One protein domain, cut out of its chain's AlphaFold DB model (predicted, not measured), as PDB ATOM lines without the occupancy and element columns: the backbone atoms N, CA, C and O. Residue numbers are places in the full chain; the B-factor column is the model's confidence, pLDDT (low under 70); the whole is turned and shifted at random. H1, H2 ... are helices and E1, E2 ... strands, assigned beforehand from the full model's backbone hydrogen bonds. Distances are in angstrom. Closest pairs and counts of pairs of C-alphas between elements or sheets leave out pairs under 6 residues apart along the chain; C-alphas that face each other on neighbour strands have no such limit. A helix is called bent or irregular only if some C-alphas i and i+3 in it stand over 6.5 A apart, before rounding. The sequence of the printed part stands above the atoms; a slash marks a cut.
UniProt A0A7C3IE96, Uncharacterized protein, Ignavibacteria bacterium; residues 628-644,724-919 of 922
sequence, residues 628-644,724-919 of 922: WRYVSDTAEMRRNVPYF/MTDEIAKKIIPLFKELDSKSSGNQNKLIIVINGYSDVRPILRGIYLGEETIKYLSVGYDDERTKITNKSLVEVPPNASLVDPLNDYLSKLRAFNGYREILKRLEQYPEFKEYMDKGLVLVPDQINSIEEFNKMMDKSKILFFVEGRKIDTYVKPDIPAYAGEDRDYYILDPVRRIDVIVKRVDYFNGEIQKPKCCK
ATOM      1  N   TRP A 628      21.670 -53.438 -22.944       87.44
ATOM      2  CA  TRP A 628      20.680 -52.367 -22.912       87.44
ATOM      3  C   TRP A 628      21.208 -51.191 -23.734       87.44
ATOM      4  O   TRP A 628      22.276 -50.652 -23.430       87.44
ATOM      5  N   ARG A 629      20.478 -50.807 -24.787       83.00
ATOM      6  CA  ARG A 629      20.868 -49.733 -25.713       83.00
ATOM      7  C   ARG A 629      20.012 -48.488 -25.498       83.00
ATOM      8  O   ARG A 629      18.792 -48.549 -25.622       83.00
ATOM      9  N   TYR A 630      20.672 -47.358 -25.279       81.94
ATOM     10  CA  TYR A 630      20.081 -46.021 -25.258       81.94
ATOM     11  C   TYR A 630      20.635 -45.232 -26.454       81.94
ATOM     12  O   TYR A 630      21.518 -44.383 -26.312       81.94
ATOM     13  N   VAL A 631      20.183 -45.614 -27.656       66.75
ATOM     14  CA  VAL A 631      20.691 -45.145 -28.962       66.75
ATOM     15  C   VAL A 631      19.560 -44.606 -29.847       66.75
ATOM     16  O   VAL A 631      18.380 -44.841 -29.587       66.75
ATOM     17  N   SER A 632      19.924 -43.852 -30.885       55.81
ATOM     18  CA  SER A 632      19.002 -43.138 -31.779       55.81
ATOM     19  C   SER A 632      18.412 -44.035 -32.877       55.81
ATOM     20  O   SER A 632      18.886 -43.987 -34.006       55.81
ATOM     21  N   ASP A 633      17.339 -44.774 -32.591       50.62
ATOM     22  CA  ASP A 633      16.453 -45.288 -33.646       50.62
ATOM     23  C   ASP A 633      15.118 -44.537 -33.589       50.62
ATOM     24  O   ASP A 633      14.324 -44.729 -32.669       50.62
ATOM     25  N   THR A 634      14.872 -43.704 -34.606       46.03
ATOM     26  CA  THR A 634      13.665 -42.890 -34.880       46.03
ATOM     27  C   THR A 634      13.518 -41.569 -34.108       46.03
ATOM     28  O   THR A 634      13.998 -41.400 -32.994       46.03
ATOM     29  N   ALA A 635      12.884 -40.594 -34.770       41.34
ATOM     30  CA  ALA A 635      12.884 -39.144 -34.531       41.34
ATOM     31  C   ALA A 635      12.313 -38.636 -33.185       41.34
ATOM     32  O   ALA A 635      12.024 -37.448 -33.040       41.34
ATOM     33  N   GLU A 636      12.177 -39.495 -32.179       48.28
ATOM     34  CA  GLU A 636      11.770 -39.119 -30.833       48.28
ATOM     35  C   GLU A 636      12.993 -39.120 -29.916       48.28
ATOM     36  O   GLU A 636      13.549 -40.163 -29.582       48.28
ATOM     37  N   MET A 637      13.393 -37.936 -29.451       49.81
ATOM     38  CA  MET A 637      14.515 -37.712 -28.525       49.81
ATOM     39  C   MET A 637      14.355 -38.397 -27.152       49.81
ATOM     40  O   MET A 637      14.991 -37.974 -26.205       49.81
ATOM     41  N   ARG A 638      13.485 -39.397 -26.978       49.03
ATOM     42  CA  ARG A 638      13.093 -39.974 -25.679       49.03
ATOM     43  C   ARG A 638      13.995 -41.111 -25.185       49.03
ATOM     44  O   ARG A 638      13.713 -41.683 -24.137       49.03
ATOM     45  N   ARG A 639      15.043 -41.495 -25.929       54.62
ATOM     46  CA  ARG A 639      15.882 -42.670 -25.589       54.62
ATOM     47  C   ARG A 639      17.398 -42.460 -25.665       54.62
ATOM     48  O   ARG A 639      18.134 -43.370 -25.307       54.62
ATOM     49  N   ASN A 640      17.867 -41.284 -26.073       66.50
ATOM     50  CA  ASN A 640      19.276 -40.872 -26.044       66.50
ATOM     51  C   ASN A 640      19.447 -39.639 -25.142       66.50
ATOM     52  O   ASN A 640      18.461 -39.025 -24.733       66.50
ATOM     53  N   VAL A 641      20.680 -39.245 -24.817       67.19
ATOM     54  CA  VAL A 641      20.924 -37.970 -24.116       67.19
ATOM     55  C   VAL A 641      21.466 -36.970 -25.138       67.19
ATOM     56  O   VAL A 641      22.673 -36.950 -25.409       67.19
ATOM     57  N   PRO A 642      20.585 -36.176 -25.775       65.62
ATOM     58  CA  PRO A 642      21.013 -35.176 -26.736       65.62
ATOM     59  C   PRO A 642      21.862 -34.093 -26.062       65.62
ATOM     60  O   PRO A 642      21.612 -33.635 -24.950       65.62
ATOM     61  N   TYR A 643      22.889 -33.673 -26.782       68.94
ATOM     62  CA  TYR A 643      23.841 -32.641 -26.418       68.94
ATOM     63  C   TYR A 643      23.531 -31.368 -27.186       68.94
ATOM     64  O   TYR A 643      24.089 -31.078 -28.248       68.94
ATOM     65  N   PHE A 644      22.648 -30.559 -26.623       63.75
ATOM     66  CA  PHE A 644      22.362 -29.250 -27.188       63.75
ATOM     67  C   PHE A 644      23.489 -28.286 -26.815       63.75
ATOM     68  O   PHE A 644      23.885 -28.207 -25.657       63.75
ATOM     69  N   MET A 724      17.205 -43.238 -17.755       88.88
ATOM     70  CA  MET A 724      18.364 -44.092 -17.991       88.88
ATOM     71  C   MET A 724      19.077 -44.459 -16.689       88.88
ATOM     72  O   MET A 724      19.336 -45.634 -16.439       88.88
ATOM     73  N   THR A 725      19.384 -43.485 -15.827       92.06
ATOM     74  CA  THR A 725      20.093 -43.763 -14.569       92.06
ATOM     75  C   THR A 725      19.219 -44.530 -13.583       92.06
ATOM     76  O   THR A 725      19.737 -45.395 -12.884       92.06
ATOM     77  N   ASP A 726      17.903 -44.285 -13.562       91.00
ATOM     78  CA  ASP A 726      16.948 -45.098 -12.802       91.00
ATOM     79  C   ASP A 726      16.952 -46.551 -13.283       91.00
ATOM     80  O   ASP A 726      16.976 -47.461 -12.459       91.00
ATOM     81  N   GLU A 727      16.942 -46.794 -14.593       89.88
ATOM     82  CA  GLU A 727      16.966 -48.150 -15.140       89.88
ATOM     83  C   GLU A 727      18.288 -48.866 -14.838       89.88
ATOM     84  O   GLU A 727      18.276 -49.998 -14.343       89.88
ATOM     85  N   ILE A 728      19.423 -48.192 -15.041       92.00
ATOM     86  CA  ILE A 728      20.744 -48.735 -14.709       92.00
ATOM     87  C   ILE A 728      20.827 -49.078 -13.217       92.00
ATOM     88  O   ILE A 728      21.180 -50.204 -12.866       92.00
ATOM     89  N   ALA A 729      20.470 -48.142 -12.338       93.38
ATOM     90  CA  ALA A 729      20.663 -48.301 -10.904       93.38
ATOM     91  C   ALA A 729      19.622 -49.203 -10.230       93.38
ATOM     92  O   ALA A 729      19.985 -50.004  -9.377       93.38
ATOM     93  N   LYS A 730      18.340 -49.102 -10.603       90.69
ATOM     94  CA  LYS A 730      17.247 -49.823  -9.922       90.69
ATOM     95  C   LYS A 730      16.894 -51.161 -10.562       90.69
ATOM     96  O   LYS A 730      16.197 -51.950  -9.932       90.69
ATOM     97  N   LYS A 731      17.326 -51.425 -11.801       89.69
ATOM     98  CA  LYS A 731      17.053 -52.698 -12.491       89.69
ATOM     99  C   LYS A 731      18.332 -53.437 -12.863       89.69
ATOM    100  O   LYS A 731      18.514 -54.573 -12.440       89.69
ATOM    101  N   ILE A 732      19.220 -52.805 -13.631       92.12
ATOM    102  CA  ILE A 732      20.370 -53.503 -14.230       92.12
ATOM    103  C   ILE A 732      21.394 -53.913 -13.164       92.12
ATOM    104  O   ILE A 732      21.783 -55.079 -13.112       92.12
ATOM    105  N   ILE A 733      21.807 -52.993 -12.288       92.50
ATOM    106  CA  ILE A 733      22.796 -53.278 -11.235       92.50
ATOM    107  C   ILE A 733      22.300 -54.344 -10.241       92.50
ATOM    108  O   ILE A 733      23.069 -55.263  -9.963       92.50
ATOM    109  N   PRO A 734      21.051 -54.307  -9.737       91.25
ATOM    110  CA  PRO A 734      20.524 -55.371  -8.883       91.25
ATOM    111  C   PRO A 734      20.528 -56.751  -9.551       91.25
ATOM    112  O   PRO A 734      20.980 -57.718  -8.938       91.25
ATOM    113  N   LEU A 735      20.104 -56.843 -10.818       87.25
ATOM    114  CA  LEU A 735      20.140 -58.098 -11.584       87.25
ATOM    115  C   LEU A 735      21.575 -58.604 -11.773       87.25
ATOM    116  O   LEU A 735      21.847 -59.795 -11.614       87.25
ATOM    117  N   PHE A 736      22.507 -57.697 -12.073       88.50
ATOM    118  CA  PHE A 736      23.927 -58.016 -12.175       88.50
ATOM    119  C   PHE A 736      24.502 -58.505 -10.838       88.50
ATOM    120  O   PHE A 736      25.218 -59.503 -10.822       88.50
ATOM    121  N   LYS A 737      24.152 -57.864  -9.717       88.81
ATOM    122  CA  LYS A 737      24.583 -58.258  -8.367       88.81
ATOM    123  C   LYS A 737      24.098 -59.663  -8.005       88.81
ATOM    124  O   LYS A 737      24.873 -60.458  -7.477       88.81
ATOM    125  N   GLU A 738      22.839 -59.985  -8.305       85.50
ATOM    126  CA  GLU A 738      22.292 -61.326  -8.077       85.50
ATOM    127  C   GLU A 738      23.031 -62.377  -8.912       85.50
ATOM    128  O   GLU A 738      23.448 -63.405  -8.374       85.50
ATOM    129  N   LEU A 739      23.245 -62.107 -10.200       82.81
ATOM    130  CA  LEU A 739      23.983 -62.997 -11.087       82.81
ATOM    131  C   LEU A 739      25.426 -63.220 -10.603       82.81
ATOM    132  O   LEU A 739      25.853 -64.369 -10.496       82.81
ATOM    133  N   ASP A 740      26.155 -62.145 -10.284       82.12
ATOM    134  CA  ASP A 740      27.549 -62.197  -9.817       82.12
ATOM    135  C   ASP A 740      27.667 -63.008  -8.516       82.12
ATOM    136  O   ASP A 740      28.596 -63.797  -8.358       82.12
ATOM    137  N   SER A 741      26.676 -62.894  -7.619       81.94
ATOM    138  CA  SER A 741      26.632 -63.651  -6.358       81.94
ATOM    139  C   SER A 741      26.411 -65.157  -6.533       81.94
ATOM    140  O   SER A 741      26.785 -65.936  -5.657       81.94
ATOM    141  N   LYS A 742      25.804 -65.571  -7.652       73.75
ATOM    142  CA  LYS A 742      25.471 -66.972  -7.958       73.75
ATOM    143  C   LYS A 742      26.441 -67.624  -8.948       73.75
ATOM    144  O   LYS A 742      26.333 -68.821  -9.207       73.75
ATOM    145  N   SER A 743      27.365 -66.852  -9.516       70.44
ATOM    146  CA  SER A 743      28.380 -67.341 -10.446       70.44
ATOM    147  C   SER A 743      29.684 -67.694  -9.732       70.44
ATOM    148  O   SER A 743      30.208 -66.910  -8.944       70.44
ATOM    149  N   SER A 744      30.247 -68.862 -10.044       57.06
ATOM    150  CA  SER A 744      31.520 -69.319  -9.484       57.06
ATOM    151  C   SER A 744      32.703 -68.605 -10.150       57.06
ATOM    152  O   SER A 744      33.274 -69.109 -11.114       57.06
ATOM    153  N   GLY A 745      33.086 -67.430  -9.645       59.81
ATOM    154  CA  GLY A 745      34.312 -66.733 -10.054       59.81
ATOM    155  C   GLY A 745      34.137 -65.237 -10.308       59.81
ATOM    156  O   GLY A 745      33.044 -64.745 -10.562       59.81
ATOM    157  N   ASN A 746      35.246 -64.489 -10.282       58.16
ATOM    158  CA  ASN A 746      35.258 -63.027 -10.439       58.16
ATOM    159  C   ASN A 746      35.117 -62.563 -11.912       58.16
ATOM    160  O   ASN A 746      35.689 -61.549 -12.304       58.16
ATOM    161  N   GLN A 747      34.400 -63.337 -12.728       76.75
ATOM    162  CA  GLN A 747      34.443 -63.290 -14.194       76.75
ATOM    163  C   GLN A 747      33.416 -62.323 -14.785       76.75
ATOM    164  O   GLN A 747      33.689 -61.698 -15.801       76.75
ATOM    165  N   ASN A 748      32.265 -62.143 -14.136       87.56
ATOM    166  CA  ASN A 748      31.220 -61.252 -14.630       87.56
ATOM    167  C   ASN A 748      31.592 -59.777 -14.417       87.56
ATOM    168  O   ASN A 748      31.947 -59.362 -13.306       87.56
ATOM    169  N   LYS A 749      31.465 -58.971 -15.476       91.25
ATOM    170  CA  LYS A 749      31.596 -57.508 -15.437       91.25
ATOM    171  C   LYS A 749      30.444 -56.833 -16.181       91.25
ATOM    172  O   LYS A 749      29.865 -57.387 -17.117       91.25
ATOM    173  N   LEU A 750      30.126 -55.616 -15.761       93.44
ATOM    174  CA  LEU A 750      29.159 -54.735 -16.401       93.44
ATOM    175  C   LEU A 750      29.915 -53.576 -17.056       93.44
ATOM    176  O   LEU A 750      30.562 -52.791 -16.368       93.44
ATOM    177  N   ILE A 751      29.845 -53.457 -18.376       94.44
ATOM    178  CA  ILE A 751      30.439 -52.336 -19.110       94.44
ATOM    179  C   ILE A 751      29.355 -51.302 -19.383       94.44
ATOM    180  O   ILE A 751      28.300 -51.641 -19.908       94.44
ATOM    181  N   ILE A 752      29.636 -50.040 -19.078       95.25
ATOM    182  CA  ILE A 752      28.857 -48.875 -19.487       95.25
ATOM    183  C   ILE A 752      29.682 -48.146 -20.550       95.25
ATOM    184  O   ILE A 752      30.645 -47.443 -20.245       95.25
ATOM    185  N   VAL A 753      29.327 -48.361 -21.813       94.25
ATOM    186  CA  VAL A 753      29.947 -47.705 -22.965       94.25
ATOM    187  C   VAL A 753      29.253 -46.372 -23.203       94.25
ATOM    188  O   VAL A 753      28.029 -46.323 -23.304       94.25
ATOM    189  N   ILE A 754      30.035 -45.303 -23.317       92.75
ATOM    190  CA  ILE A 754      29.563 -43.942 -23.559       92.75
ATOM    191  C   ILE A 754      30.292 -43.402 -24.782       92.75
ATOM    192  O   ILE A 754      31.487 -43.110 -24.734       92.75
ATOM    193  N   ASN A 755      29.549 -43.249 -25.874       90.38
ATOM    194  CA  ASN A 755      30.067 -42.718 -27.127       90.38
ATOM    195  C   ASN A 755      29.549 -41.296 -27.332       90.38
ATOM    196  O   ASN A 755      28.346 -41.094 -27.499       90.38
ATOM    197  N   GLY A 756      30.443 -40.309 -27.328       88.75
ATOM    198  CA  GLY A 756      30.102 -38.919 -27.629       88.75
ATOM    199  C   GLY A 756      30.222 -38.633 -29.119       88.75
ATOM    200  O   GLY A 756      31.315 -38.751 -29.665       88.75
ATOM    201  N   TYR A 757      29.132 -38.215 -29.765       83.62
ATOM    202  CA  TYR A 757      29.116 -37.910 -31.199       83.62
ATOM    203  C   TYR A 757      29.124 -36.405 -31.482       83.62
ATOM    204  O   TYR A 757      28.512 -35.597 -30.774       83.62
ATOM    205  N   SER A 758      29.830 -36.032 -32.548       78.50
ATOM    206  CA  SER A 758      29.817 -34.693 -33.142       78.50
ATOM    207  C   SER A 758      29.058 -34.667 -34.463       78.50
ATOM    208  O   SER A 758      28.917 -35.682 -35.138       78.50
ATOM    209  N   ASP A 759      28.598 -33.471 -34.841       69.50
ATOM    210  CA  ASP A 759      28.069 -33.240 -36.183       69.50
ATOM    211  C   ASP A 759      29.194 -33.191 -37.238       69.50
ATOM    212  O   ASP A 759      30.360 -33.027 -36.890       69.50
ATOM    213  N   VAL A 760      28.857 -33.375 -38.519       70.19
ATOM    214  CA  VAL A 760      29.822 -33.477 -39.637       70.19
ATOM    215  C   VAL A 760      30.541 -32.165 -39.983       70.19
ATOM    216  O   VAL A 760      31.432 -32.168 -40.830       70.19
ATOM    217  N   ARG A 761      30.132 -31.018 -39.424       69.81
ATOM    218  CA  ARG A 761      30.615 -29.714 -39.903       69.81
ATOM    219  C   ARG A 761      31.951 -29.354 -39.265       69.81
ATOM    220  O   ARG A 761      32.035 -29.385 -38.042       69.81
ATOM    221  N   PRO A 762      32.947 -28.901 -40.036       69.50
ATOM    222  CA  PRO A 762      34.218 -28.473 -39.470       69.50
ATOM    223  C   PRO A 762      34.019 -27.265 -38.544       69.50
ATOM    224  O   PRO A 762      33.287 -26.325 -38.881       69.50
ATOM    225  N   ILE A 763      34.708 -27.237 -37.403       73.19
ATOM    226  CA  ILE A 763      34.829 -25.995 -36.637       73.19
ATOM    227  C   ILE A 763      35.870 -25.122 -37.315       73.19
ATOM    228  O   ILE A 763      37.047 -25.457 -37.352       73.19
ATOM    229  N   LEU A 764      35.431 -23.967 -37.805       75.38
ATOM    230  CA  LEU A 764      36.315 -22.981 -38.428       75.38
ATOM    231  C   LEU A 764      36.909 -21.997 -37.410       75.38
ATOM    232  O   LEU A 764      37.931 -21.371 -37.674       75.38
ATOM    233  N   ARG A 765      36.265 -21.838 -36.247       76.25
ATOM    234  CA  ARG A 765      36.704 -20.952 -35.162       76.25
ATOM    235  C   ARG A 765      36.151 -21.435 -33.825       76.25
ATOM    236  O   ARG A 765      34.948 -21.652 -33.708       76.25
ATOM    237  N   GLY A 766      37.011 -21.541 -32.816       80.31
ATOM    238  CA  GLY A 766      36.608 -21.863 -31.450       80.31
ATOM    239  C   GLY A 766      37.778 -22.339 -30.597       80.31
ATOM    240  O   GLY A 766      38.705 -22.966 -31.107       80.31
ATOM    241  N   ILE A 767      37.713 -22.046 -29.302       84.88
ATOM    242  CA  ILE A 767      38.646 -22.549 -28.288       84.88
ATOM    243  C   ILE A 767      37.860 -23.191 -27.146       84.88
ATOM    244  O   ILE A 767      36.683 -22.881 -26.939       84.88
ATOM    245  N   TYR A 768      38.501 -24.085 -26.401       86.00
ATOM    246  CA  TYR A 768      37.949 -24.627 -25.171       86.00
ATOM    247  C   TYR A 768      37.964 -23.553 -24.080       86.00
ATOM    248  O   TYR A 768      38.984 -22.934 -23.799       86.00
ATOM    249  N   LEU A 769      36.799 -23.331 -23.481       82.56
ATOM    250  CA  LEU A 769      36.497 -22.188 -22.618       82.56
ATOM    251  C   LEU A 769      36.360 -22.561 -21.131       82.56
ATOM    252  O   LEU A 769      35.973 -21.711 -20.319       82.56
ATOM    253  N   GLY A 770      36.641 -23.821 -20.788       81.38
ATOM    254  CA  GLY A 770      36.631 -24.308 -19.411       81.38
ATOM    255  C   GLY A 770      37.836 -23.821 -18.607       81.38
ATOM    256  O   GLY A 770      38.855 -23.418 -19.163       81.38
ATOM    257  N   GLU A 771      37.686 -23.825 -17.283       82.69
ATOM    258  CA  GLU A 771      38.723 -23.392 -16.329       82.69
ATOM    259  C   GLU A 771      39.791 -24.457 -16.093       82.69
ATOM    260  O   GLU A 771      40.947 -24.130 -15.841       82.69
ATOM    261  N   GLU A 772      39.409 -25.726 -16.210       88.19
ATOM    262  CA  GLU A 772      40.248 -26.867 -15.868       88.19
ATOM    263  C   GLU A 772      40.644 -27.660 -17.112       88.19
ATOM    264  O   GLU A 772      39.882 -27.768 -18.081       88.19
ATOM    265  N   THR A 773      41.836 -28.254 -17.060       91.00
ATOM    266  CA  THR A 773      42.281 -29.223 -18.059       91.00
ATOM    267  C   THR A 773      41.499 -30.518 -17.895       91.00
ATOM    268  O   THR A 773      41.604 -31.187 -16.869       91.00
ATOM    269  N   ILE A 774      40.764 -30.911 -18.932       91.88
ATOM    270  CA  ILE A 774      40.073 -32.201 -18.953       91.88
ATOM    271  C   ILE A 774      41.090 -33.296 -19.254       91.88
ATOM    272  O   ILE A 774      41.775 -33.228 -20.279       91.88
ATOM    273  N   LYS A 775      41.162 -34.309 -18.382       94.19
ATOM    274  CA  LYS A 775      41.994 -35.504 -18.557       94.19
ATOM    275  C   LYS A 775      41.176 -36.764 -18.321       94.19
ATOM    276  O   LYS A 775      40.479 -36.862 -17.316       94.19
ATOM    277  N   TYR A 776      41.258 -37.717 -19.242       95.75
ATOM    278  CA  TYR A 776      40.683 -39.050 -19.067       95.75
ATOM    279  C   TYR A 776      41.305 -40.049 -20.041       95.75
ATOM    280  O   TYR A 776      41.825 -39.673 -21.097       95.75
ATOM    281  N   LEU A 777      41.226 -41.336 -19.716       96.19
ATOM    282  CA  LEU A 777      41.571 -42.395 -20.654       96.19
ATOM    283  C   LEU A 777      40.386 -42.675 -21.590       96.19
ATOM    284  O   LEU A 777      39.352 -43.186 -21.161       96.19
ATOM    285  N   SER A 778      40.547 -42.373 -22.878       95.31
ATOM    286  CA  SER A 778      39.589 -42.784 -23.906       95.31
ATOM    287  C   SER A 778      39.738 -44.277 -24.173       95.31
ATOM    288  O   SER A 778      40.857 -44.755 -24.371       95.31
ATOM    289  N   VAL A 779      38.619 -45.004 -24.175       94.56
ATOM    290  CA  VAL A 779      38.573 -46.457 -24.378       94.56
ATOM    291  C   VAL A 779      37.351 -46.808 -25.221       94.56
ATOM    292  O   VAL A 779      36.220 -46.571 -24.803       94.56
ATOM    293  N   GLY A 780      37.586 -47.392 -26.395       91.06
ATOM    294  CA  GLY A 780      36.550 -47.927 -27.273       91.06
ATOM    295  C   GLY A 780      36.269 -49.409 -27.013       91.06
ATOM    296  O   GLY A 780      37.094 -50.138 -26.451       91.06
ATOM    297  N   TYR A 781      35.099 -49.872 -27.456       91.12
ATOM    298  CA  TYR A 781      34.711 -51.283 -27.425       91.12
ATOM    299  C   TYR A 781      34.169 -51.722 -28.787       91.12
ATOM    300  O   TYR A 781      33.188 -51.165 -29.284       91.12
ATOM    301  N   ASP A 782      34.829 -52.714 -29.383       87.31
ATOM    302  CA  ASP A 782      34.406 -53.389 -30.610       87.31
ATOM    303  C   ASP A 782      33.505 -54.572 -30.242       87.31
ATOM    304  O   ASP A 782      33.958 -55.567 -29.670       87.31
ATOM    305  N   ASP A 783      32.218 -54.437 -30.555       80.62
ATOM    306  CA  ASP A 783      31.175 -55.400 -30.202       80.62
ATOM    307  C   ASP A 783      31.192 -56.668 -31.071       80.62
ATOM    308  O   ASP A 783      30.749 -57.731 -30.629       80.62
ATOM    309  N   GLU A 784      31.702 -56.574 -32.302       82.06
ATOM    310  CA  GLU A 784      31.800 -57.710 -33.222       82.06
ATOM    311  C   GLU A 784      32.965 -58.608 -32.827       82.06
ATOM    312  O   GLU A 784      32.824 -59.824 -32.729       82.06
ATOM    313  N   ARG A 785      34.119 -57.994 -32.545       83.00
ATOM    314  CA  ARG A 785      35.351 -58.714 -32.192       83.00
ATOM    315  C   ARG A 785      35.519 -58.939 -30.694       83.00
ATOM    316  O   ARG A 785      36.512 -59.550 -30.304       83.00
ATOM    317  N   THR A 786      34.611 -58.395 -29.881       83.06
ATOM    318  CA  THR A 786      34.659 -58.384 -28.409       83.06
ATOM    319  C   THR A 786      36.004 -57.898 -27.867       83.06
ATOM    320  O   THR A 786      36.591 -58.514 -26.981       83.06
ATOM    321  N   LYS A 787      36.534 -56.798 -28.416       87.12
ATOM    322  CA  LYS A 787      37.869 -56.279 -28.071       87.12
ATOM    323  C   LYS A 787      37.824 -54.831 -27.614       87.12
ATOM    324  O   LYS A 787      37.049 -54.022 -28.115       87.12
ATOM    325  N   ILE A 788      38.714 -54.501 -26.680       90.06
ATOM    326  CA  ILE A 788      38.978 -53.116 -26.288       90.06
ATOM    327  C   ILE A 788      39.801 -52.448 -27.394       90.06
ATOM    328  O   ILE A 788      40.816 -52.996 -27.827       90.06
ATOM    329  N   THR A 789      39.394 -51.259 -27.822       89.62
ATOM    330  CA  THR A 789      40.043 -50.484 -28.889       89.62
ATOM    331  C   THR A 789      40.355 -49.060 -28.425       89.62
ATOM    332  O   THR A 789      39.955 -48.648 -27.337       89.62
ATOM    333  N   ASN A 790      41.121 -48.314 -29.228       85.62
ATOM    334  CA  ASN A 790      41.318 -46.865 -29.084       85.62
ATOM    335  C   ASN A 790      41.724 -46.388 -27.673       85.62
ATOM    336  O   ASN A 790      41.263 -45.344 -27.217       85.62
ATOM    337  N   LYS A 791      42.598 -47.149 -26.991       92.69
ATOM    338  CA  LYS A 791      43.169 -46.772 -25.688       92.69
ATOM    339  C   LYS A 791      44.112 -45.582 -25.864       92.69
ATOM    340  O   LYS A 791      45.227 -45.751 -26.355       92.69
ATOM    341  N   SER A 792      43.687 -44.390 -25.462       93.44
ATOM    342  CA  SER A 792      44.527 -43.188 -25.541       93.44
ATOM    343  C   SER A 792      44.217 -42.214 -24.417       93.44
ATOM    344  O   SER A 792      43.047 -41.931 -24.158       93.44
ATOM    345  N   LEU A 793      45.253 -41.658 -23.789       93.88
ATOM    346  CA  LEU A 793      45.081 -40.575 -22.829       93.88
ATOM    347  C   LEU A 793      44.665 -39.303 -23.578       93.88
ATOM    348  O   LEU A 793      45.334 -38.882 -24.523       93.88
ATOM    349  N   VAL A 794      43.543 -38.716 -23.176       93.38
ATOM    350  CA  VAL A 794      43.024 -37.470 -23.739       93.38
ATOM    351  C   VAL A 794      43.305 -36.340 -22.765       93.38
ATOM    352  O   VAL A 794      42.988 -36.452 -21.584       93.38
ATOM    353  N   GLU A 795      43.854 -35.240 -23.281       93.44
ATOM    354  CA  GLU A 795      44.079 -34.003 -22.539       93.44
ATOM    355  C   GLU A 795      43.562 -32.805 -23.346       93.44
ATOM    356  O   GLU A 795      43.926 -32.625 -24.512       93.44
ATOM    357  N   VAL A 796      42.694 -31.992 -22.736       90.69
ATOM    358  CA  VAL A 796      42.155 -30.757 -23.331       90.69
ATOM    359  C   VAL A 796      42.366 -29.597 -22.352       90.69
ATOM    360  O   VAL A 796      41.569 -29.437 -21.425       90.69
ATOM    361  N   PRO A 797      43.447 -28.807 -22.503       91.19
ATOM    362  CA  PRO A 797      43.721 -27.677 -21.618       91.19
ATOM    363  C   PRO A 797      42.829 -26.463 -21.928       91.19
ATOM    364  O   PRO A 797      42.342 -26.334 -23.058       91.19
ATOM    365  N   PRO A 798      42.644 -25.530 -20.973       88.44
ATOM    366  CA  PRO A 798      42.031 -24.227 -21.228       88.44
ATOM    367  C   PRO A 798      42.633 -23.544 -22.464       88.44
ATOM    368  O   PRO A 798      43.844 -23.585 -22.678       88.44
ATOM    369  N   ASN A 799      41.788 -22.914 -23.282       85.81
ATOM    370  CA  ASN A 799      42.139 -22.281 -24.559       85.81
ATOM    371  C   ASN A 799      42.642 -23.226 -25.666       85.81
ATOM    372  O   ASN A 799      43.089 -22.741 -26.708       85.81
ATOM    373  N   ALA A 800      42.543 -24.553 -25.502       87.44
ATOM    374  CA  ALA A 800      42.837 -25.493 -26.585       87.44
ATOM    375  C   ALA A 800      42.022 -25.152 -27.840       87.44
ATOM    376  O   ALA A 800      40.817 -24.901 -27.755       87.44
ATOM    377  N   SER A 801      42.670 -25.152 -29.007       86.50
ATOM    378  CA  SER A 801      41.974 -24.951 -30.279       86.50
ATOM    379  C   SER A 801      40.973 -26.078 -30.503       86.50
ATOM    380  O   SER A 801      41.319 -27.254 -30.406       86.50
ATOM    381  N   LEU A 802      39.740 -25.713 -30.835       83.12
ATOM    382  CA  LEU A 802      38.706 -26.665 -31.243       83.12
ATOM    383  C   LEU A 802      38.548 -26.716 -32.763       83.12
ATOM    384  O   LEU A 802      37.695 -27.444 -33.257       83.12
ATOM    385  N   VAL A 803      39.348 -25.936 -33.495       82.94
ATOM    386  CA  VAL A 803      39.353 -25.909 -34.959       82.94
ATOM    387  C   VAL A 803      39.855 -27.254 -35.472       82.94
ATOM    388  O   VAL A 803      41.041 -27.561 -35.365       82.94
ATOM    389  N   ASP A 804      38.942 -28.053 -36.012       77.00
ATOM    390  CA  ASP A 804      39.222 -29.386 -36.533       77.00
ATOM    391  C   ASP A 804      38.206 -29.743 -37.632       77.00
ATOM    392  O   ASP A 804      36.996 -29.593 -37.409       77.00
ATOM    393  N   PRO A 805      38.647 -30.226 -38.812       69.12
ATOM    394  CA  PRO A 805      37.747 -30.727 -39.846       69.12
ATOM    395  C   PRO A 805      36.880 -31.920 -39.416       69.12
ATOM    396  O   PRO A 805      35.864 -32.171 -40.059       69.12
ATOM    397  N   LEU A 806      37.263 -32.650 -38.360       69.38
ATOM    398  CA  LEU A 806      36.585 -33.875 -37.918       69.38
ATOM    399  C   LEU A 806      35.943 -33.786 -36.524       69.38
ATOM    400  O   LEU A 806      35.458 -34.799 -36.024       69.38
ATOM    401  N   ASN A 807      35.924 -32.608 -35.893       75.25
ATOM    402  CA  ASN A 807      35.318 -32.387 -34.573       75.25
ATOM    403  C   ASN A 807      35.750 -33.382 -33.473       75.25
ATOM    404  O   ASN A 807      34.961 -33.723 -32.580       75.25
ATOM    405  N   ASP A 808      37.005 -33.827 -33.504       81.44
ATOM    406  CA  ASP A 808      37.595 -34.804 -32.591       81.44
ATOM    407  C   ASP A 808      37.569 -34.292 -31.146       81.44
ATOM    408  O   ASP A 808      36.979 -34.935 -30.275       81.44
ATOM    409  N   TYR A 809      38.087 -33.083 -30.895       84.00
ATOM    410  CA  TYR A 809      38.049 -32.467 -29.562       84.00
ATOM    411  C   TYR A 809      36.624 -32.306 -29.026       84.00
ATOM    412  O   TYR A 809      36.383 -32.557 -27.849       84.00
ATOM    413  N   LEU A 810      35.654 -31.956 -29.875       82.19
ATOM    414  CA  LEU A 810      34.261 -31.859 -29.438       82.19
ATOM    415  C   LEU A 810      33.673 -33.204 -29.039       82.19
ATOM    416  O   LEU A 810      32.954 -33.283 -28.047       82.19
ATOM    417  N   SER A 811      33.949 -34.245 -29.822       86.44
ATOM    418  CA  SER A 811      33.437 -35.582 -29.537       86.44
ATOM    419  C   SER A 811      33.995 -36.093 -28.205       86.44
ATOM    420  O   SER A 811      33.240 -36.593 -27.373       86.44
ATOM    421  N   LYS A 812      35.286 -35.836 -27.943       89.50
ATOM    422  CA  LYS A 812      35.973 -36.128 -26.677       89.50
ATOM    423  C   LYS A 812      35.388 -35.349 -25.501       89.50
ATOM    424  O   LYS A 812      35.077 -35.934 -24.467       89.50
ATOM    425  N   LEU A 813      35.161 -34.046 -25.671       88.56
ATOM    426  CA  LEU A 813      34.541 -33.204 -24.646       88.56
ATOM    427  C   LEU A 813      33.109 -33.651 -24.318       88.56
ATOM    428  O   LEU A 813      32.741 -33.679 -23.145       88.56
ATOM    429  N   ARG A 814      32.306 -34.033 -25.320       87.38
ATOM    430  CA  ARG A 814      30.956 -34.577 -25.088       87.38
ATOM    431  C   ARG A 814      31.002 -35.922 -24.377       87.38
ATOM    432  O   ARG A 814      30.250 -36.120 -23.432       87.38
ATOM    433  N   ALA A 815      31.892 -36.819 -24.797       90.38
ATOM    434  CA  ALA A 815      32.060 -38.115 -24.152       90.38
ATOM    435  C   ALA A 815      32.421 -37.944 -22.668       90.38
ATOM    436  O   ALA A 815      31.732 -38.491 -21.810       90.38
ATOM    437  N   PHE A 816      33.420 -37.105 -22.363       92.81
ATOM    438  CA  PHE A 816      33.851 -36.815 -20.994       92.81
ATOM    439  C   PHE A 816      32.737 -36.204 -20.141       92.81
ATOM    440  O   PHE A 816      32.377 -36.755 -19.101       92.81
ATOM    441  N   ASN A 817      32.157 -35.083 -20.580       90.19
ATOM    442  CA  ASN A 817      31.130 -34.403 -19.792       90.19
ATOM    443  C   ASN A 817      29.871 -35.268 -19.627       90.19
ATOM    444  O   ASN A 817      29.158 -35.134 -18.636       90.19
ATOM    445  N   GLY A 818      29.602 -36.167 -20.576       89.62
ATOM    446  CA  GLY A 818      28.382 -36.975 -20.592       89.62
ATOM    447  C   GLY A 818      28.497 -38.122 -19.624       89.62
ATOM    448  O   GLY A 818      27.613 -38.353 -18.803       89.62
ATOM    449  N   TYR A 819      29.662 -38.759 -19.656       93.38
ATOM    450  CA  TYR A 819      30.102 -39.679 -18.632       93.38
ATOM    451  C   TYR A 819      30.033 -39.070 -17.228       93.38
ATOM    452  O   TYR A 819      29.404 -39.666 -16.356       93.38
ATOM    453  N   ARG A 820      30.607 -37.880 -17.000       93.31
ATOM    454  CA  ARG A 820      30.591 -37.236 -15.676       93.31
ATOM    455  C   ARG A 820      29.170 -36.961 -15.187       93.31
ATOM    456  O   ARG A 820      28.875 -37.173 -14.013       93.31
ATOM    457  N   GLU A 821      28.280 -36.536 -16.080       91.62
ATOM    458  CA  GLU A 821      26.887 -36.238 -15.736       91.62
ATOM    459  C   GLU A 821      26.072 -37.504 -15.403       91.62
ATOM    460  O   GLU A 821      25.212 -37.469 -14.513       91.62
ATOM    461  N   ILE A 822      26.369 -38.628 -16.068       92.75
ATOM    462  CA  ILE A 822      25.810 -39.952 -15.754       92.75
ATOM    463  C   ILE A 822      26.369 -40.470 -14.427       92.75
ATOM    464  O   ILE A 822      25.592 -40.860 -13.557       92.75
ATOM    465  N   LEU A 823      27.694 -40.434 -14.245       95.69
ATOM    466  CA  LEU A 823      28.362 -40.893 -13.025       95.69
ATOM    467  C   LEU A 823      27.811 -40.162 -11.795       95.69
ATOM    468  O   LEU A 823      27.360 -40.804 -10.852       95.69
ATOM    469  N   LYS A 824      27.725 -38.829 -11.860       94.69
ATOM    470  CA  LYS A 824      27.164 -37.978 -10.800       94.69
ATOM    471  C   LYS A 824      25.747 -38.384 -10.383       94.69
ATOM    472  O   LYS A 824      25.391 -38.258  -9.214       94.69
ATOM    473  N   ARG A 825      24.907 -38.824 -11.327       94.50
ATOM    474  CA  ARG A 825      23.547 -39.310 -11.030       94.50
ATOM    475  C   ARG A 825      23.575 -40.707 -10.429       94.50
ATOM    476  O   ARG A 825      22.889 -40.937  -9.442       94.50
ATOM    477  N   LEU A 826      24.373 -41.618 -10.987       96.00
ATOM    478  CA  LEU A 826      24.501 -42.986 -10.474       96.00
ATOM    479  C   LEU A 826      25.039 -43.015  -9.034       96.00
ATOM    480  O   LEU A 826      24.559 -43.805  -8.228       96.00
ATOM    481  N   GLU A 827      25.945 -42.104  -8.668       95.69
ATOM    482  CA  GLU A 827      26.469 -41.941  -7.299       95.69
ATOM    483  C   GLU A 827      25.396 -41.619  -6.241       95.69
ATOM    484  O   GLU A 827      25.635 -41.802  -5.044       95.69
ATOM    485  N   GLN A 828      24.212 -41.153  -6.656       95.94
ATOM    486  CA  GLN A 828      23.088 -40.890  -5.752       95.94
ATOM    487  C   GLN A 828      22.345 -42.170  -5.341       95.94
ATOM    488  O   GLN A 828      21.563 -42.137  -4.392       95.94
ATOM    489  N   TYR A 829      22.579 -43.292  -6.032       96.75
ATOM    490  CA  TYR A 829      21.908 -44.562  -5.765       96.75
ATOM    491  C   TYR A 829      22.766 -45.447  -4.848       96.75
ATOM    492  O   TYR A 829      23.939 -45.682  -5.160       96.75
ATOM    493  N   PRO A 830      22.205 -45.976  -3.742       94.56
ATOM    494  CA  PRO A 830      22.950 -46.785  -2.776       94.56
ATOM    495  C   PRO A 830      23.663 -47.993  -3.392       94.56
ATOM    496  O   PRO A 830      24.812 -48.264  -3.053       94.56
ATOM    497  N   GLU A 831      23.014 -48.697  -4.319       90.94
ATOM    498  CA  GLU A 831      23.540 -49.918  -4.929       90.94
ATOM    499  C   GLU A 831      24.785 -49.650  -5.778       90.94
ATOM    500  O   GLU A 831      25.755 -50.398  -5.700       90.94
ATOM    501  N   PHE A 832      24.792 -48.572  -6.571       95.94
ATOM    502  CA  PHE A 832      25.972 -48.177  -7.343       95.94
ATOM    503  C   PHE A 832      27.070 -47.623  -6.430       95.94
ATOM    504  O   PHE A 832      28.241 -47.976  -6.584       95.94
ATOM    505  N   LYS A 833      26.689 -46.803  -5.442       95.06
ATOM    506  CA  LYS A 833      27.618 -46.237  -4.461       95.06
ATOM    507  C   LYS A 833      28.368 -47.325  -3.688       95.06
ATOM    508  O   LYS A 833      29.565 -47.193  -3.483       95.06
ATOM    509  N   GLU A 834      27.718 -48.444  -3.366       94.62
ATOM    510  CA  GLU A 834      28.370 -49.605  -2.747       94.62
ATOM    511  C   GLU A 834      29.537 -50.153  -3.595       94.62
ATOM    512  O   GLU A 834      30.601 -50.462  -3.057       94.62
ATOM    513  N   TYR A 835      29.367 -50.275  -4.919       95.00
ATOM    514  CA  TYR A 835      30.457 -50.695  -5.810       95.00
ATOM    515  C   TYR A 835      31.566 -49.643  -5.874       95.00
ATOM    516  O   TYR A 835      32.748 -50.001  -5.888       95.00
ATOM    517  N   MET A 836      31.196 -48.361  -5.902       94.75
ATOM    518  CA  MET A 836      32.139 -47.245  -5.949       94.75
ATOM    519  C   MET A 836      33.002 -47.187  -4.679       94.75
ATOM    520  O   MET A 836      34.227 -47.196  -4.772       94.75
ATOM    521  N   ASP A 837      32.381 -47.251  -3.498       95.19
ATOM    522  CA  ASP A 837      33.051 -47.198  -2.192       95.19
ATOM    523  C   ASP A 837      33.988 -48.404  -1.969       95.19
ATOM    524  O   ASP A 837      35.026 -48.289  -1.318       95.19
ATOM    525  N   LYS A 838      33.676 -49.567  -2.562       94.62
ATOM    526  CA  LYS A 838      34.552 -50.756  -2.556       94.62
ATOM    527  C   LYS A 838      35.694 -50.685  -3.581       94.62
ATOM    528  O   LYS A 838      36.524 -51.597  -3.645       94.62
ATOM    529  N   GLY A 839      35.751 -49.635  -4.401       94.06
ATOM    530  CA  GLY A 839      36.723 -49.496  -5.487       94.06
ATOM    531  C   GLY A 839      36.561 -50.573  -6.562       94.06
ATOM    532  O   GLY A 839      37.562 -51.097  -7.055       94.06
ATOM    533  N   LEU A 840      35.310 -50.944  -6.860       95.00
ATOM    534  CA  LEU A 840      34.921 -51.917  -7.888       95.00
ATOM    535  C   LEU A 840      34.366 -51.240  -9.153       95.00
ATOM    536  O   LEU A 840      33.799 -51.919 -10.010       95.00
ATOM    537  N   VAL A 841      34.507 -49.922  -9.281       96.75
ATOM    538  CA  VAL A 841      34.114 -49.163 -10.472       96.75
ATOM    539  C   VAL A 841      35.371 -48.600 -11.125       96.75
ATOM    540  O   VAL A 841      36.168 -47.941 -10.461       96.75
ATOM    541  N   LEU A 842      35.550 -48.854 -12.421       95.94
ATOM    542  CA  LEU A 842      36.612 -48.244 -13.218       95.94
ATOM    543  C   LEU A 842      36.117 -46.914 -13.781       95.94
ATOM    544  O   LEU A 842      35.158 -46.877 -14.554       95.94
ATOM    545  N   VAL A 843      36.807 -45.845 -13.393       95.81
ATOM    546  CA  VAL A 843      36.443 -44.439 -13.598       95.81
ATOM    547  C   VAL A 843      37.525 -43.792 -14.489       95.81
ATOM    548  O   VAL A 843      38.651 -43.609 -14.029       95.81
ATOM    549  N   PRO A 844      37.251 -43.512 -15.781       94.38
ATOM    550  CA  PRO A 844      38.250 -43.127 -16.788       94.38
ATOM    551  C   PRO A 844      39.135 -41.921 -16.471       94.38
ATOM    552  O   PRO A 844      40.268 -41.856 -16.941       94.38
ATOM    553  N   ASP A 845      38.627 -40.960 -15.710       94.25
ATOM    554  CA  ASP A 845      39.318 -39.732 -15.307       94.25
ATOM    555  C   ASP A 845      40.173 -39.892 -14.041       94.25
ATOM    556  O   ASP A 845      40.840 -38.953 -13.621       94.25
ATOM    557  N   GLN A 846      40.201 -41.093 -13.458       94.19
ATOM    558  CA  GLN A 846      41.115 -41.463 -12.372       94.19
ATOM    559  C   GLN A 846      42.318 -42.281 -12.863       94.19
ATOM    560  O   GLN A 846      43.167 -42.654 -12.060       94.19
ATOM    561  N   ILE A 847      42.393 -42.571 -14.166       94.12
ATOM    562  CA  ILE A 847      43.425 -43.420 -14.762       94.12
ATOM    563  C   ILE A 847      44.474 -42.564 -15.471       94.12
ATOM    564  O   ILE A 847      44.158 -41.830 -16.406       94.12
ATOM    565  N   ASN A 848      45.737 -42.709 -15.067       90.50
ATOM    566  CA  ASN A 848      46.848 -41.902 -15.576       90.50
ATOM    567  C   ASN A 848      47.723 -42.644 -16.597       90.50
ATOM    568  O   ASN A 848      48.472 -42.005 -17.336       90.50
ATOM    569  N   SER A 849      47.640 -43.978 -16.666       93.31
ATOM    570  CA  SER A 849      48.373 -44.782 -17.655       93.31
ATOM    571  C   SER A 849      47.603 -46.022 -18.124       93.31
ATOM    572  O   SER A 849      46.625 -46.457 -17.513       93.31
ATOM    573  N   ILE A 850      48.057 -46.621 -19.230       90.25
ATOM    574  CA  ILE A 850      47.469 -47.856 -19.776       90.25
ATOM    575  C   ILE A 850      47.751 -49.053 -18.849       90.25
ATOM    576  O   ILE A 850      46.933 -49.968 -18.738       90.25
ATOM    577  N   GLU A 851      48.882 -49.055 -18.150       89.75
ATOM    578  CA  GLU A 851      49.231 -50.074 -17.156       89.75
ATOM    579  C   GLU A 851      48.287 -50.010 -15.950       89.75
ATOM    580  O   GLU A 851      47.777 -51.042 -15.508       89.75
ATOM    581  N   GLU A 852      48.000 -48.800 -15.457       92.56
ATOM    582  CA  GLU A 852      47.029 -48.575 -14.382       92.56
ATOM    583  C   GLU A 852      45.622 -49.025 -14.798       92.56
ATOM    584  O   GLU A 852      44.947 -49.713 -14.028       92.56
ATOM    585  N   PHE A 853      45.217 -48.732 -16.039       93.00
ATOM    586  CA  PHE A 853      43.961 -49.223 -16.609       93.00
ATOM    587  C   PHE A 853      43.850 -50.747 -16.531       93.00
ATOM    588  O   PHE A 853      42.866 -51.255 -16.004       93.00
ATOM    589  N   ASN A 854      44.851 -51.479 -17.032       89.75
ATOM    590  CA  ASN A 854      44.802 -52.943 -17.053       89.75
ATOM    591  C   ASN A 854      44.735 -53.518 -15.622       89.75
ATOM    592  O   ASN A 854      43.959 -54.433 -15.363       89.75
ATOM    593  N   LYS A 855      45.462 -52.926 -14.662       89.56
ATOM    594  CA  LYS A 855      45.403 -53.327 -13.245       89.56
ATOM    595  C   LYS A 855      44.024 -53.080 -12.620       89.56
ATOM    596  O   LYS A 855      43.509 -53.920 -11.884       89.56
ATOM    597  N   MET A 856      43.423 -51.922 -12.890       91.00
ATOM    598  CA  MET A 856      42.092 -51.574 -12.380       91.00
ATOM    599  C   MET A 856      40.985 -52.386 -13.051       91.00
ATOM    600  O   MET A 856      39.985 -52.712 -12.405       91.00
ATOM    601  N   MET A 857      41.176 -52.757 -14.317       89.81
ATOM    602  CA  MET A 857      40.266 -53.601 -15.081       89.81
ATOM    603  C   MET A 857      40.075 -54.961 -14.405       89.81
ATOM    604  O   MET A 857      38.933 -55.390 -14.261       89.81
ATOM    605  N   ASP A 858      41.140 -55.600 -13.908       87.31
ATOM    606  CA  ASP A 858      41.058 -56.889 -13.202       87.31
ATOM    607  C   ASP A 858      40.187 -56.807 -11.940       87.31
ATOM    608  O   ASP A 858      39.311 -57.651 -11.724       87.31
ATOM    609  N   LYS A 859      40.380 -55.752 -11.139       89.44
ATOM    610  CA  LYS A 859      39.691 -55.544  -9.856       89.44
ATOM    611  C   LYS A 859      38.225 -55.123 -10.015       89.44
ATOM    612  O   LYS A 859      37.394 -55.476  -9.181       89.44
ATOM    613  N   SER A 860      37.907 -54.353 -11.053       93.31
ATOM    614  CA  SER A 860      36.612 -53.671 -11.172       93.31
ATOM    615  C   SER A 860      35.491 -54.586 -11.668       93.31
ATOM    616  O   SER A 860      35.710 -55.499 -12.461       93.31
ATOM    617  N   LYS A 861      34.265 -54.329 -11.222       93.25
ATOM    618  CA  LYS A 861      33.036 -55.011 -11.648       93.25
ATOM    619  C   LYS A 861      32.226 -54.183 -12.630       93.25
ATOM    620  O   LYS A 861      31.662 -54.747 -13.561       93.25
ATOM    621  N   ILE A 862      32.195 -52.867 -12.435       95.50
ATOM    622  CA  ILE A 862      31.532 -51.924 -13.336       95.50
ATOM    623  C   ILE A 862      32.608 -51.115 -14.050       95.50
ATOM    624  O   ILE A 862      33.542 -50.627 -13.418       95.50
ATOM    625  N   LEU A 863      32.503 -50.997 -15.367       95.44
ATOM    626  CA  LEU A 863      33.547 -50.432 -16.212       95.44
ATOM    627  C   LEU A 863      32.967 -49.332 -17.087       95.44
ATOM    628  O   LEU A 863      32.119 -49.616 -17.928       95.44
ATOM    629  N   PHE A 864      33.435 -48.098 -16.935       96.88
ATOM    630  CA  PHE A 864      33.092 -47.040 -17.879       96.88
ATOM    631  C   PHE A 864      34.087 -47.029 -19.033       96.88
ATOM    632  O   PHE A 864      35.278 -46.807 -18.829       96.88
ATOM    633  N   PHE A 865      33.595 -47.252 -20.250       95.88
ATOM    634  CA  PHE A 865      34.364 -47.090 -21.484       95.88
ATOM    635  C   PHE A 865      33.847 -45.857 -22.209       95.88
ATOM    636  O   PHE A 865      32.692 -45.815 -22.625       95.88
ATOM    637  N   VAL A 866      34.686 -44.829 -22.296       95.44
ATOM    638  CA  VAL A 866      34.291 -43.498 -22.760       95.44
ATOM    639  C   VAL A 866      35.092 -43.164 -24.008       95.44
ATOM    640  O   VAL A 866      36.321 -43.140 -23.967       95.44
ATOM    641  N   GLU A 867      34.405 -42.893 -25.114       94.19
ATOM    642  CA  GLU A 867      35.027 -42.646 -26.415       94.19
ATOM    643  C   GLU A 867      34.366 -41.458 -27.128       94.19
ATOM    644  O   GLU A 867      33.143 -41.363 -27.237       94.19
ATOM    645  N   GLY A 868      35.187 -40.542 -27.646       90.44
ATOM    646  CA  GLY A 868      34.735 -39.513 -28.582       90.44
ATOM    647  C   GLY A 868      34.740 -40.056 -30.008       90.44
ATOM    648  O   GLY A 868      35.799 -40.415 -30.522       90.44
ATOM    649  N   ARG A 869      33.573 -40.122 -30.656       85.62
ATOM    650  CA  ARG A 869      33.431 -40.572 -32.046       85.62
ATOM    651  C   ARG A 869      33.220 -39.374 -32.969       85.62
ATOM    652  O   ARG A 869      32.251 -38.626 -32.848       85.62
ATOM    653  N   LYS A 870      34.168 -39.207 -33.895       73.94
ATOM    654  CA  LYS A 870      34.353 -38.008 -34.728       73.94
ATOM    655  C   LYS A 870      33.103 -37.601 -35.514       73.94
ATOM    656  O   LYS A 870      32.769 -36.422 -35.539       73.94
ATOM    657  N   ILE A 871      32.410 -38.551 -36.148       69.19
ATOM    658  CA  ILE A 871      31.279 -38.270 -37.042       69.19
ATOM    659  C   ILE A 871      30.240 -39.398 -36.957       69.19
ATOM    660  O   ILE A 871      30.598 -40.571 -37.057       69.19
ATOM    661  N   ASP A 872      28.961 -39.040 -36.823       65.88
ATOM    662  CA  ASP A 872      27.840 -39.946 -37.105       65.88
ATOM    663  C   ASP A 872      27.608 -40.009 -38.625       65.88
ATOM    664  O   ASP A 872      27.102 -39.063 -39.231       65.88
ATOM    665  N   THR A 873      28.025 -41.103 -39.266       61.59
ATOM    666  CA  THR A 873      27.927 -41.276 -40.726       61.59
ATOM    667  C   THR A 873      26.522 -41.646 -41.206       61.59
ATOM    668  O   THR A 873      26.293 -41.683 -42.419       61.59
ATOM    669  N   TYR A 874      25.586 -41.917 -40.290       61.47
ATOM    670  CA  TYR A 874      24.225 -42.346 -40.616       61.47
ATOM    671  C   TYR A 874      23.262 -41.175 -40.844       61.47
ATOM    672  O   TYR A 874      22.244 -41.351 -41.509       61.47
ATOM    673  N   VAL A 875      23.590 -39.971 -40.363       60.97
ATOM    674  CA  VAL A 875      22.756 -38.775 -40.544       60.97
ATOM    675  C   VAL A 875      23.332 -37.890 -41.652       60.97
ATOM    676  O   VAL A 875      24.336 -37.205 -41.461       60.97
ATOM    677  N   LYS A 876      22.683 -37.894 -42.824       60.09
ATOM    678  CA  LYS A 876      23.018 -37.025 -43.964       60.09
ATOM    679  C   LYS A 876      21.979 -35.903 -44.086       60.09
ATOM    680  O   LYS A 876      20.800 -36.218 -44.198       60.09
ATOM    681  N   PRO A 877      22.376 -34.623 -44.053       57.47
ATOM    682  CA  PRO A 877      21.438 -33.515 -44.228       57.47
ATOM    683  C   PRO A 877      21.044 -33.312 -45.706       57.47
ATOM    684  O   PRO A 877      21.888 -33.469 -46.588       57.47
ATOM    685  N   ASP A 878      19.795 -32.901 -45.964       54.53
ATOM    686  CA  ASP A 878      19.247 -32.756 -47.326       54.53
ATOM    687  C   ASP A 878      19.653 -31.438 -48.033       54.53
ATOM    688  O   ASP A 878      19.764 -31.415 -49.258       54.53
ATOM    689  N   ILE A 879      19.898 -30.335 -47.301       55.78
ATOM    690  CA  ILE A 879      20.164 -28.995 -47.886       55.78
ATOM    691  C   ILE A 879      21.368 -28.305 -47.221       55.78
ATOM    692  O   ILE A 879      21.281 -28.050 -46.025       55.78
ATOM    693  N   PRO A 880      22.436 -27.889 -47.944       53.81
ATOM    694  CA  PRO A 880      23.682 -27.298 -47.413       53.81
ATOM    695  C   PRO A 880      23.601 -25.870 -46.840       53.81
ATOM    696  O   PRO A 880      24.568 -25.114 -46.933       53.81
ATOM    697  N   ALA A 881      22.479 -25.473 -46.227       50.31
ATOM    698  CA  ALA A 881      22.292 -24.138 -45.646       50.31
ATOM    699  C   ALA A 881      21.258 -24.096 -44.493       50.31
ATOM    700  O   ALA A 881      20.627 -25.094 -44.165       50.31
ATOM    701  N   TYR A 882      21.121 -22.929 -43.841       51.72
ATOM    702  CA  TYR A 882      20.063 -22.617 -42.861       51.72
ATOM    703  C   TYR A 882      18.942 -21.838 -43.572       51.72
ATOM    704  O   TYR A 882      19.013 -20.608 -43.635       51.72
ATOM    705  N   ALA A 883      17.928 -22.515 -44.110       53.25
ATOM    706  CA  ALA A 883      16.740 -21.904 -44.718       53.25
ATOM    707  C   ALA A 883      15.553 -21.736 -43.738       53.25
ATOM    708  O   ALA A 883      14.650 -20.949 -44.001       53.25
ATOM    709  N   GLY A 884      15.590 -22.375 -42.563       50.56
ATOM    710  CA  GLY A 884      14.489 -22.385 -41.600       50.56
ATOM    711  C   GLY A 884      13.387 -23.408 -41.907       50.56
ATOM    712  O   GLY A 884      12.301 -23.269 -41.352       50.56
ATOM    713  N   GLU A 885      13.658 -24.410 -42.747       49.31
ATOM    714  CA  GLU A 885      12.723 -25.487 -43.096       49.31
ATOM    715  C   GLU A 885      13.002 -26.778 -42.302       49.31
ATOM    716  O   GLU A 885      14.116 -27.010 -41.823       49.31
ATOM    717  N   ASP A 886      12.003 -27.663 -42.204       41.12
ATOM    718  CA  ASP A 886      12.065 -28.932 -41.453       41.12
ATOM    719  C   ASP A 886      13.122 -29.938 -41.975       41.12
ATOM    720  O   ASP A 886      13.302 -31.000 -41.385       41.12
ATOM    721  N   ARG A 887      13.826 -29.639 -43.079       44.12
ATOM    722  CA  ARG A 887      14.815 -30.524 -43.736       44.12
ATOM    723  C   ARG A 887      16.184 -29.875 -44.011       44.12
ATOM    724  O   ARG A 887      16.988 -30.400 -44.777       44.12
ATOM    725  N   ASP A 888      16.490 -28.748 -43.374       49.91
ATOM    726  CA  ASP A 888      17.781 -28.062 -43.533       49.91
ATOM    727  C   ASP A 888      18.978 -28.759 -42.864       49.91
ATOM    728  O   ASP A 888      18.828 -29.508 -41.894       49.91
ATOM    729  N   TYR A 889      20.198 -28.358 -43.260       43.12
ATOM    730  CA  TYR A 889      21.488 -28.677 -42.609       43.12
ATOM    731  C   TYR A 889      21.542 -28.440 -41.089       43.12
ATOM    732  O   TYR A 889      22.549 -28.752 -40.456       43.12
ATOM    733  N   TYR A 890      20.523 -27.823 -40.487       48.22
ATOM    734  CA  TYR A 890      20.530 -27.362 -39.104       48.22
ATOM    735  C   TYR A 890      19.657 -28.151 -38.126       48.22
ATOM    736  O   TYR A 890      19.712 -27.851 -36.934       48.22
ATOM    737  N   ILE A 891      18.982 -29.228 -38.544       55.28
ATOM    738  CA  ILE A 891      18.461 -30.230 -37.588       55.28
ATOM    739  C   ILE A 891      19.558 -31.263 -37.260       55.28
ATOM    740  O   ILE A 891      19.348 -32.467 -37.263       55.28
ATOM    741  N   LEU A 892      20.773 -30.781 -36.969       59.00
ATOM    742  CA  LEU A 892      21.879 -31.588 -36.426       59.00
ATOM    743  C   LEU A 892      21.889 -31.578 -34.887       59.00
ATOM    744  O   LEU A 892      22.745 -32.211 -34.270       59.00
ATOM    745  N   ASP A 893      20.936 -30.879 -34.256       65.12
ATOM    746  CA  ASP A 893      20.717 -30.920 -32.804       65.12
ATOM    747  C   ASP A 893      20.601 -32.377 -32.278       65.12
ATOM    748  O   ASP A 893      21.241 -32.668 -31.269       65.12
ATOM    749  N   PRO A 894      19.923 -33.326 -32.969       62.62
ATOM    750  CA  PRO A 894      19.885 -34.743 -32.575       62.62
ATOM    751  C   PRO A 894      21.174 -35.545 -32.856       62.62
ATOM    752  O   PRO A 894      21.352 -36.639 -32.317       62.62
ATOM    753  N   VAL A 895      22.081 -35.042 -33.706       67.50
ATOM    754  CA  VAL A 895      23.369 -35.703 -34.024       67.50
ATOM    755  C   VAL A 895      24.375 -35.516 -32.894       67.50
ATOM    756  O   VAL A 895      25.181 -36.393 -32.594       67.50
ATOM    757  N   ARG A 896      24.311 -34.365 -32.229       77.38
ATOM    758  CA  ARG A 896      25.111 -34.070 -31.046       77.38
ATOM    759  C   ARG A 896      24.469 -34.800 -29.881       77.38
ATOM    760  O   ARG A 896      23.467 -34.341 -29.350       77.38
ATOM    761  N   ARG A 897      25.015 -35.940 -29.482       79.44
ATOM    762  CA  ARG A 897      24.446 -36.767 -28.412       79.44
ATOM    763  C   ARG A 897      25.510 -37.628 -27.759       79.44
ATOM    764  O   ARG A 897      26.622 -37.748 -28.280       79.44
ATOM    765  N   ILE A 898      25.142 -38.239 -26.641       85.62
ATOM    766  CA  ILE A 898      25.815 -39.440 -26.162       85.62
ATOM    767  C   ILE A 898      24.917 -40.647 -26.394       85.62
ATOM    768  O   ILE A 898      23.718 -40.617 -26.100       85.62
ATOM    769  N   ASP A 899      25.534 -41.698 -26.908       86.44
ATOM    770  CA  ASP A 899      24.949 -43.027 -26.941       86.44
ATOM    771  C   ASP A 899      25.483 -43.789 -25.732       86.44
ATOM    772  O   ASP A 899      26.700 -43.854 -25.518       86.44
ATOM    773  N   VAL A 900      24.570 -44.352 -24.944       89.31
ATOM    774  CA  VAL A 900      24.918 -45.151 -23.768       89.31
ATOM    775  C   VAL A 900      24.501 -46.583 -24.023       89.31
ATOM    776  O   VAL A 900      23.367 -46.861 -24.414       89.31
ATOM    777  N   ILE A 901      25.431 -47.501 -23.812       90.25
ATOM    778  CA  ILE A 901      25.187 -48.922 -23.992       90.25
ATOM    779  C   ILE A 901      25.714 -49.648 -22.767       90.25
ATOM    780  O   ILE A 901      26.898 -49.565 -22.449       90.25
ATOM    781  N   VAL A 902      24.837 -50.377 -22.088       91.81
ATOM    782  CA  VAL A 902      25.211 -51.189 -20.931       91.81
ATOM    783  C   VAL A 902      25.275 -52.644 -21.363       91.81
ATOM    784  O   VAL A 902      24.315 -53.156 -21.930       91.81
ATOM    785  N   LYS A 903      26.403 -53.314 -21.130       91.38
ATOM    786  CA  LYS A 903      26.657 -54.694 -21.568       91.38
ATOM    787  C   LYS A 903      27.117 -55.557 -20.411       91.38
ATOM    788  O   LYS A 903      27.961 -55.139 -19.619       91.38
ATOM    789  N   ARG A 904      26.621 -56.790 -20.365       89.62
ATOM    790  CA  ARG A 904      27.197 -57.842 -19.524       89.62
ATOM    791  C   ARG A 904      28.292 -58.559 -20.303       89.62
ATOM    792  O   ARG A 904      28.063 -58.981 -21.434       89.62
ATOM    793  N   VAL A 905      29.450 -58.727 -19.680       89.25
ATOM    794  CA  VAL A 905      30.578 -59.450 -20.265       89.25
ATOM    795  C   VAL A 905      31.216 -60.400 -19.268       89.25
ATOM    796  O   VAL A 905      31.164 -60.176 -18.058       89.25
ATOM    797  N   ASP A 906      31.875 -61.409 -19.815       87.88
ATOM    798  CA  ASP A 906      32.783 -62.268 -19.083       87.88
ATOM    799  C   ASP A 906      34.218 -61.761 -19.265       87.88
ATOM    800  O   ASP A 906      34.607 -61.329 -20.351       87.88
ATOM    801  N   TYR A 907      35.017 -61.814 -18.205       87.31
ATOM    802  CA  TYR A 907      36.410 -61.396 -18.206       87.31
ATOM    803  C   TYR A 907      37.310 -62.513 -17.694       87.31
ATOM    804  O   TYR A 907      37.243 -62.909 -16.527       87.31
ATOM    805  N   PHE A 908      38.174 -62.999 -18.580       82.38
ATOM    806  CA  PHE A 908      39.061 -64.127 -18.340       82.38
ATOM    807  C   PHE A 908      40.451 -63.813 -18.885       82.38
ATOM    808  O   PHE A 908      40.591 -63.465 -20.052       82.38
ATOM    809  N   ASN A 909      41.485 -63.961 -18.053       78.25
ATOM    810  CA  ASN A 909      42.893 -63.826 -18.455       78.25
ATOM    811  C   ASN A 909      43.221 -62.533 -19.233       78.25
ATOM    812  O   ASN A 909      44.008 -62.560 -20.176       78.25
ATOM    813  N   GLY A 910      42.624 -61.398 -18.857       77.50
ATOM    814  CA  GLY A 910      42.855 -60.119 -19.543       77.50
ATOM    815  C   GLY A 910      41.943 -59.853 -20.744       77.50
ATOM    816  O   GLY A 910      41.986 -58.760 -21.311       77.50
ATOM    817  N   GLU A 911      41.102 -60.812 -21.132       83.19
ATOM    818  CA  GLU A 911      40.224 -60.711 -22.295       83.19
ATOM    819  C   GLU A 911      38.756 -60.567 -21.898       83.19
ATOM    820  O   GLU A 911      38.276 -61.195 -20.956       83.19
ATOM    821  N   ILE A 912      38.037 -59.740 -22.658       88.50
ATOM    822  CA  ILE A 912      36.590 -59.571 -22.547       88.50
ATOM    823  C   ILE A 912      35.923 -60.494 -23.563       88.50
ATOM    824  O   ILE A 912      36.276 -60.484 -24.739       88.50
ATOM    825  N   GLN A 913      34.923 -61.250 -23.131       88.25
ATOM    826  CA  GLN A 913      34.148 -62.149 -23.977       88.25
ATOM    827  C   GLN A 913      32.650 -61.933 -23.742       88.25
ATOM    828  O   GLN A 913      32.218 -61.521 -22.664       88.25
ATOM    829  N   LYS A 914      31.831 -62.216 -24.760       86.25
ATOM    830  CA  LYS A 914      30.376 -62.295 -24.568       86.25
ATOM    831  C   LYS A 914      30.063 -63.491 -23.659       86.25
ATOM    832  O   LYS A 914      30.604 -64.571 -23.927       86.25
ATOM    833  N   PRO A 915      29.185 -63.339 -22.648       84.38
ATOM    834  CA  PRO A 915      28.758 -64.463 -21.825       84.38
ATOM    835  C   PRO A 915      28.186 -65.569 -22.710       84.38
ATOM    836  O   PRO A 915      27.562 -65.270 -23.726       84.38
ATOM    837  N   LYS A 916      28.368 -66.845 -22.352       82.44
ATOM    838  CA  LYS A 916      27.952 -67.977 -23.213       82.44
ATOM    839  C   LYS A 916      26.486 -67.905 -23.664       82.44
ATOM    840  O   LYS A 916      26.194 -68.043 -24.837       82.44
ATOM    841  N   CYS A 917      25.581 -67.581 -22.753       80.50
ATOM    842  CA  CYS A 917      24.142 -67.403 -22.971       80.50
ATOM    843  C   CYS A 917      23.790 -66.124 -23.751       80.50
ATOM    844  O   CYS A 917      22.637 -65.912 -24.099       80.50
ATOM    845  N   CYS A 918      24.779 -65.276 -24.039       80.94
ATOM    846  CA  CYS A 918      24.671 -64.139 -24.950       80.94
ATOM    847  C   CYS A 918      25.206 -64.441 -26.353       80.94
ATOM    848  O   CYS A 918      25.151 -63.565 -27.219       80.94
ATOM    849  N   LYS A 919      25.765 -65.635 -26.575       81.12
ATOM    850  CA  LYS A 919      26.151 -66.105 -27.900       81.12
ATOM    851  C   LYS A 919      24.948 -66.795 -28.566       81.12
ATOM    852  O   LYS A 919      24.138 -67.402 -27.855       81.12
TER     853      LYS A 919
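This is residues 628 to 644 and 724 to 919 of the 922 residues of an uncharacterized protein of Ignavibacteria bacterium (UniProt A0A7C3IE96). A strongly twisted sheet with three long strands, E5, E2 and E6, is covered on one face by the helices H1 and H2, which meet near one end of each to make a corner, while the two-stranded hairpin of E3 and E4 crosses the sheet's E5 edge. H3 packs on H1, H4 only grazes the sheet, and the long link of residues 870 to 896 reaches up to 33 A from the mean of all C-alphas. The printed part has 213 residues, with four named helices and seven named strands in the order E1 H1 E2 E3 E4 H2 H3 H4 E5 E6 E7; the class is mixed, helices and strands. The larger sheet, E1 E2 E5 E6 E7, is branched and mixed, with E2 and E5 parallel and the other neighbour pairs antiparallel. The whole is compact, with a radius of gyration of the C-alphas of 18.3 A, yet elongated in outline, spanning 60 by 36 by 34 A.

Strand E1, residues 628 to 630, is an edge strand antiparallel to E6, residues 897 to 908, with N 628 and O 902 2.8 A apart, within hydrogen-bond range. E2, residues 748 to 757, is antiparallel to E6 at 155 degrees, with N 753 and O 901 at 2.8 A. E2 is parallel to E5, residues 862 to 869, at 22 degrees, with N 754 and O 865 at 2.8 A. E6 bends by 58 degrees at residue 904 and forms a hairpin with E7, residues 911 to 913, where N 913 and O 906 are 2.8 A apart. E1 and E7 lie on one side of E6, and E2 on the other side. H1, residues 724 to 742, is on this sheet at a height of 9.5 A, over E2 and E6, and runs along the strands, at 3 degrees to E6 on the local plane. On the same face H2, residues 808 to 826, has a height of 7.6 A and runs slantwise to the strands, at 36 degrees to E2 on the local plane. H1 and H2 touch, with the closest C-alphas those of Thr 725 and Leu 826, 6.1 A apart. H1 also touches H3, residues 830 to 837, by its residues 729 to 734 alone, the closest C-alphas being those of Ala 729 and Phe 832 at 6.4 A. The hairpin of E3, residues 774 to 782, and E4, residues 787 to 796, is antiparallel at 162 degrees, with N 778 and O 792 at 2.8 A. The closest C-alphas of E3 and E5, Val 779 and Phe 865, are 5.1 A apart. H4, residues 850 to 859, only grazes the branched sheet with residues 856 to 858, and is apart from H1 and H2. Every O i to N i+4 pair is within hydrogen-bond range in H2, against 13 of 15 in H1, 3 of 4 in H3 and 5 of 6 in H4.

E1 begins at C-alpha 628, (20.680, -52.367, -22.912). H1 measures 26.0 A from first to last C-alpha and is only just irregular, with C-alphas 730 and 733 6.7 A apart. E2 measures 28.7 A, E3 24.8 A, E4 26.3 A and H2 27.0 A, the last beginning at C-alpha 808, (37.595, -34.804, -32.591). H3, H4 and E5 measure 10.1 A, 14.8 A and 22.0 A. E6, the longest strand, measures 32.6 A, and E7 ends at C-alpha 913, (34.148, -62.149, -23.977).

The two C-alphas farthest apart, those of Ser 744 and Ala 883, are 60.9 A apart. Residues 645 to 723 are not printed, and C-alphas 644 and 724 are 17.9 A apart across the cut. The links E2 to E3, E4 to H2, H3 to H4 and E5 to E6 are long. The mean pLDDT of the printed part is 81.8; 47 residues are under 70, among them 631 to 644 and 871 to 895.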